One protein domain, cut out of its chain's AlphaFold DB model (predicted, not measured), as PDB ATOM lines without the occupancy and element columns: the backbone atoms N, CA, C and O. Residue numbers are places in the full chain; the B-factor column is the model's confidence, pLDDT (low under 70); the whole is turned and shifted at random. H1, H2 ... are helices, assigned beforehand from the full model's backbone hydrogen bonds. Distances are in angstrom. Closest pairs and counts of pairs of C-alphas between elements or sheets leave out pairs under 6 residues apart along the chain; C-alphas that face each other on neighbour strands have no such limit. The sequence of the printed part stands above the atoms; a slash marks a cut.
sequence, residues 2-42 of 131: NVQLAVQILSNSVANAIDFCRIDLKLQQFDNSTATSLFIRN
ATOM      1  N   ASN A   2     286.529 253.716 353.356       87.50
ATOM      2  CA  ASN A   2     285.711 252.608 353.855       87.50
ATOM      3  C   ASN A   2     285.237 252.914 355.284       87.50
ATOM      4  O   ASN A   2     286.013 252.815 356.233       87.50
ATOM      5  N   VAL A   3     283.969 253.308 355.420       86.31
ATOM      6  CA  VAL A   3     283.365 253.688 356.709       86.31
ATOM      7  C   VAL A   3     283.314 252.502 357.673       86.31
ATOM      8  O   VAL A   3     283.494 252.689 358.873       86.31
ATOM      9  N   GLN A   4     283.158 251.278 357.161       90.75
ATOM     10  CA  GLN A   4     283.112 250.075 357.990       90.75
ATOM     11  C   GLN A   4     284.398 249.901 358.805       90.75
ATOM     12  O   GLN A   4     284.326 249.636 360.002       90.75
ATOM     13  N   LEU A   5     285.564 250.115 358.184       91.00
ATOM     14  CA  LEU A   5     286.851 250.025 358.880       91.00
ATOM     15  C   LEU A   5     286.978 251.101 359.964       91.00
ATOM     16  O   LEU A   5     287.422 250.808 361.069       91.00
ATOM     17  N   ALA A   6     286.548 252.331 359.675       88.56
ATOM     18  CA  ALA A   6     286.604 253.425 360.642       88.56
ATOM     19  C   ALA A   6     285.731 253.145 361.879       88.56
ATOM     20  O   ALA A   6     286.194 253.316 363.005       88.56
ATOM     21  N   VAL A   7     284.501 252.660 361.675       88.81
ATOM     22  CA  VAL A   7     283.575 252.316 362.768       88.81
ATOM     23  C   VAL A   7     284.104 251.143 363.596       88.81
ATOM     24  O   VAL A   7     284.022 251.173 364.820       88.81
ATOM     25  N   GLN A   8     284.698 250.129 362.959       93.12
ATOM     26  CA  GLN A   8     285.286 248.992 363.675       93.12
ATOM     27  C   GLN A   8     286.451 249.414 364.580       93.12
ATOM     28  O   GLN A   8     286.517 248.977 365.732       93.12
ATOM     29  N   ILE A   9     287.336 250.285 364.084       94.56
ATOM     30  CA  ILE A   9     288.473 250.816 364.852       94.56
ATOM     31  C   ILE A   9     287.990 251.627 366.058       94.56
ATOM     32  O   ILE A   9     288.553 251.518 367.144       94.56
ATOM     33  N   LEU A  10     286.934 252.423 365.882       95.81
ATOM     34  CA  LEU A  10     286.403 253.320 366.908       95.81
ATOM     35  C   LEU A  10     285.267 252.687 367.721       95.81
ATOM     36  O   LEU A  10     284.367 253.393 368.157       95.81
ATOM     37  N   SER A  11     285.296 251.368 367.923       96.44
ATOM     38  CA  SER A  11     284.229 250.641 368.615       96.44
ATOM     39  C   SER A  11     284.473 250.476 370.117       96.44
ATOM     40  O   SER A  11     285.613 250.375 370.584       96.44
ATOM     41  N   ASN A  12     283.389 250.324 370.885       96.25
ATOM     42  CA  ASN A  12     283.472 250.007 372.319       96.25
ATOM     43  C   ASN A  12     284.280 248.728 372.609       96.25
ATOM     44  O   ASN A  12     284.997 248.673 373.607       96.25
ATOM     45  N   SER A  13     284.229 247.717 371.735       97.06
ATOM     46  CA  SER A  13     285.042 246.502 371.884       97.06
ATOM     47  C   SER A  13     286.544 246.780 371.826       97.06
ATOM     48  O   SER A  13     287.292 246.187 372.599       97.06
ATOM     49  N   VAL A  14     286.990 247.705 370.966       98.12
ATOM     50  CA  VAL A  14     288.408 248.090 370.893       98.12
ATOM     51  C   VAL A  14     288.825 248.808 372.175       98.12
ATOM     52  O   VAL A  14     289.854 248.473 372.757       98.12
ATOM     53  N   ALA A  15     288.004 249.738 372.668       98.25
ATOM     54  CA  ALA A  15     288.281 250.426 373.927       98.25
ATOM     55  C   ALA A  15     288.335 249.463 375.127       98.25
ATOM     56  O   ALA A  15     289.212 249.590 375.981       98.25
ATOM     57  N   ASN A  16     287.437 248.474 375.171       98.25
ATOM     58  CA  ASN A  16     287.432 247.439 376.204       98.25
ATOM     59  C   ASN A  16     288.679 246.554 376.130       98.25
ATOM     60  O   ASN A  16     289.257 246.248 377.166       98.25
ATOM     61  N   ALA A  17     289.127 246.183 374.928       98.44
ATOM     62  CA  ALA A  17     290.360 245.418 374.758       98.44
ATOM     63  C   ALA A  17     291.596 246.209 375.222       98.44
ATOM     64  O   ALA A  17     292.455 245.655 375.904       98.44
ATOM     65  N   ILE A  18     291.663 247.511 374.914       98.50
ATOM     66  CA  ILE A  18     292.728 248.402 375.407       98.50
ATOM     67  C   ILE A  18     292.729 248.445 376.940       98.50
ATOM     68  O   ILE A  18     293.783 248.317 377.562       98.50
ATOM     69  N   ASP A  19     291.555 248.601 377.552       98.56
ATOM     70  CA  ASP A  19     291.438 248.637 379.011       98.56
ATOM     71  C   ASP A  19     291.802 247.301 379.656       98.56
ATOM     72  O   ASP A  19     292.525 247.308 380.645       98.56
ATOM     73  N   PHE A  20     291.389 246.177 379.070       98.62
ATOM     74  CA  PHE A  20     291.762 244.840 379.534       98.62
ATOM     75  C   PHE A  20     293.282 244.632 379.508       98.62
ATOM     76  O   PHE A  20     293.886 244.195 380.489       98.62
ATOM     77  N   CYS A  21     293.936 245.023 378.411       98.69
ATOM     78  CA  CYS A  21     295.393 244.968 378.308       98.69
ATOM     79  C   CYS A  21     296.095 245.836 379.368       98.69
ATOM     80  O   CYS A  21     297.126 245.428 379.906       98.69
ATOM     81  N   ARG A  22     295.545 247.018 379.676       98.50
ATOM     82  CA  ARG A  22     296.108 247.949 380.665       98.50
ATOM     83  C   ARG A  22     295.855 247.512 382.112       98.50
ATOM     84  O   ARG A  22     296.762 247.586 382.932       98.50
ATOM     85  N   ILE A  23     294.628 247.119 382.448       98.12
ATOM     86  CA  ILE A  23     294.165 246.934 383.833       98.12
ATOM     87  C   ILE A  23     294.369 245.489 384.293       98.12
ATOM     88  O   ILE A  23     294.946 245.261 385.358       98.12
ATOM     89  N   ASP A  24     293.921 244.525 383.489       98.12
ATOM     90  CA  ASP A  24     293.906 243.108 383.860       98.12
ATOM     91  C   ASP A  24     295.236 242.429 383.529       98.12
ATOM     92  O   ASP A  24     295.829 241.767 384.382       98.12
ATOM     93  N   LEU A  25     295.744 242.636 382.308       98.38
ATOM     94  CA  LEU A  25     297.024 242.059 381.876       98.38
ATOM     95  C   LEU A  25     298.243 242.890 382.302       98.38
ATOM     96  O   LEU A  25     299.359 242.373 382.271       98.38
ATOM     97  N   LYS A  26     298.042 244.157 382.695       97.94
ATOM     98  CA  LYS A  26     299.094 245.095 383.140       97.94
ATOM     99  C   LYS A  26     300.274 245.181 382.166       97.94
ATOM    100  O   LYS A  26     301.438 245.185 382.562       97.94
ATOM    101  N   LEU A  27     299.961 245.204 380.875       98.50
ATOM    102  CA  LEU A  27     300.955 245.258 379.815       98.50
ATOM    103  C   LEU A  27     301.516 246.675 379.694       98.50
ATOM    104  O   LEU A  27     300.782 247.596 379.338       98.50
ATOM    105  N   GLN A  28     302.825 246.827 379.905       97.69
ATOM    106  CA  GLN A  28     303.506 248.127 379.916       97.69
ATOM    107  C   GLN A  28     303.280 248.935 378.626       97.69
ATOM    108  O   GLN A  28     303.155 250.156 378.664       97.69
ATOM    109  N   GLN A  29     303.161 248.277 377.465       97.50
ATOM    110  CA  GLN A  29     302.885 248.967 376.198       97.50
ATOM    111  C   GLN A  29     301.499 249.637 376.130       97.50
ATOM    112  O   GLN A  29     301.246 250.416 375.213       97.50
ATOM    113  N   PHE A  30     300.601 249.340 377.074       98.12
ATOM    114  CA  PHE A  30     299.292 249.978 377.215       98.12
ATOM    115  C   PHE A  30     299.232 250.962 378.390       98.12
ATOM    116  O   PHE A  30     298.156 251.510 378.667       98.12
ATOM    117  N   ASP A  31     300.353 251.239 379.059       95.69
ATOM    118  CA  ASP A  31     300.414 252.296 380.064       95.69
ATOM    119  C   ASP A  31     300.014 253.637 379.436       95.69
ATOM    120  O   ASP A  31     300.314 253.933 378.279       95.69
ATOM    121  N   ASN A  32     299.277 254.453 380.192       96.38
ATOM    122  CA  ASN A  32     298.731 255.742 379.743       96.38
ATOM    123  C   ASN A  32     297.702 255.676 378.592       96.38
ATOM    124  O   ASN A  32     297.281 256.715 378.086       96.38
ATOM    125  N   SER A  33     297.205 254.491 378.218       98.12
ATOM    126  CA  SER A  33     296.175 254.347 377.169       98.12
ATOM    127  C   SER A  33     294.756 254.781 377.581       98.12
ATOM    128  O   SER A  33     293.828 254.699 376.773       98.12
ATOM    129  N   THR A  34     294.561 255.270 378.813       98.25
ATOM    130  CA  THR A  34     293.250 255.693 379.344       98.25
ATOM    131  C   THR A  34     292.591 256.766 378.480       98.25
ATOM    132  O   THR A  34     291.400 256.684 378.187       98.25
ATOM    133  N   ALA A  35     293.357 257.764 378.029       96.94
ATOM    134  CA  ALA A  35     292.821 258.825 377.177       96.94
ATOM    135  C   ALA A  35     292.369 258.284 375.809       96.94
ATOM    136  O   ALA A  35     291.337 258.703 375.287       96.94
ATOM    137  N   THR A  36     293.099 257.311 375.254       97.75
ATOM    138  CA  THR A  36     292.763 256.660 373.982       97.75
ATOM    139  C   THR A  36     291.472 255.860 374.090       97.75
ATOM    140  O   THR A  36     290.591 256.006 373.244       97.75
ATOM    141  N   SER A  37     291.320 255.038 375.131       98.31
ATOM    142  CA  SER A  37     290.104 254.240 375.291       98.31
ATOM    143  C   SER A  37     288.886 255.108 375.627       98.31
ATOM    144  O   SER A  37     287.791 254.830 375.138       98.31
ATOM    145  N   LEU A  38     289.061 256.209 376.369       98.19
ATOM    146  CA  LEU A  38     288.012 257.214 376.577       98.19
ATOM    147  C   LEU A  38     287.594 257.890 375.263       98.19
ATOM    148  O   LEU A  38     286.398 257.994 374.985       98.19
ATOM    149  N   PHE A  39     288.559 258.305 374.438       97.62
ATOM    150  CA  PHE A  39     288.283 258.894 373.127       97.62
ATOM    151  C   PHE A  39     287.475 257.946 372.245       97.62
ATOM    152  O   PHE A  39     286.436 258.338 371.716       97.62
ATOM    153  N   ILE A  40     287.903 256.684 372.143       98.31
ATOM    154  CA  ILE A  40     287.205 255.674 371.342       98.31
ATOM    155  C   ILE A  40     285.756 255.509 371.813       98.31
ATOM    156  O   ILE A  40     284.855 255.522 370.980       98.31
ATOM    157  N   ARG A  41     285.504 255.427 373.126       97.88
ATOM    158  CA  ARG A  41     284.135 255.303 373.662       97.88
ATOM    159  C   ARG A  41     283.268 256.514 373.366       97.88
ATOM    160  O   ARG A  41     282.121 256.351 372.959       97.88
ATOM    161  N   ASN A  42     283.800 257.721 373.547       97.75
ATOM    162  CA  ASN A  42     283.045 258.938 373.259       97.75
ATOM    163  C   ASN A  42     282.677 259.011 371.777       97.75
ATOM    164  O   ASN A  42     281.518 259.259 371.451       97.75
TER     165      ASN A  42
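AT A GLANCE: This is residues 2 to 42 of the 131 residues of the protein "THAP domain-containing protein 9" of Trachymyrmex cornetzi (UniProt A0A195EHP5). Two helices, H1 and H2, follow each other nearly end to end and run the same way, and H3 folds back beside H2 to make a helical hairpin. H1 continues the row of H2 beyond this hairpin, at the end away from the loop that joins H2 to H3, and gives a rod spanning 33 by 15 by 14 A. The printed part has 41 residues with three named helices, in the order H1, H2, H3, and no named strand; the class is all helix. The whole is only just compact, close to loose, with a radius of gyration of the C-alphas of 10.7 A.

HOW THE PARTS SIT: H1, residues 3 to 9, and H2, residues 12 to 23, are close but not clearly touching. Their closest C-alphas, those of Gln 8 and Val 14, are 7.9 A apart. They run the same way at a shallow tilt of 20 degrees, with their centres 16.9 A apart. H2 touches H3, residues 34 to 42, with 13 pairs of C-alphas within 8 A. The closest C-alphas of these two, those of Ala 15 and Ser 37, are 4.4 A apart, and the centres are 9.6 A apart. H2 and H3 run opposite ways at a shallow tilt of 17 degrees and form a helical hairpin. H1 and H3 are only just apart, with their closest C-alphas 8.2 A from each other. In H1, H2 and H3 every O i to N i+4 pair is within hydrogen-bond range.

IN THESE COORDINATES: H1 begins at C-alpha 3, at (283.365, 253.688, 356.709), and is 10.0 A long from first to last C-alpha. After residues 10 and 11, H2 begins at C-alpha 12, at (283.472, 250.007, 372.319). It is the longest helix, with 12 residues and 16.0 A from first to last C-alpha. Residues 24 to 33 follow, of which 28 to 30 are a short helical run without a name. H3 is 12.3 A long from first to last C-alpha and ends at C-alpha 42, at (283.045, 258.938, 373.259).

THE WHOLE: The two C-alphas farthest apart, those of Asn 2 and Lys 26, are 33.1 A from each other. The first and last printed C-alphas, those of Asn 2 and Asn 42, are 20.6 A apart. The printed part has no cut. The link from H1 to H2, 2 residues, is tight, and the link from H2 to H3, 10 residues, is short. The mean pLDDT of the printed part is 96.3, and no printed residue is under 70; the mean is 90 in H1 and 98 in both H2 and H3.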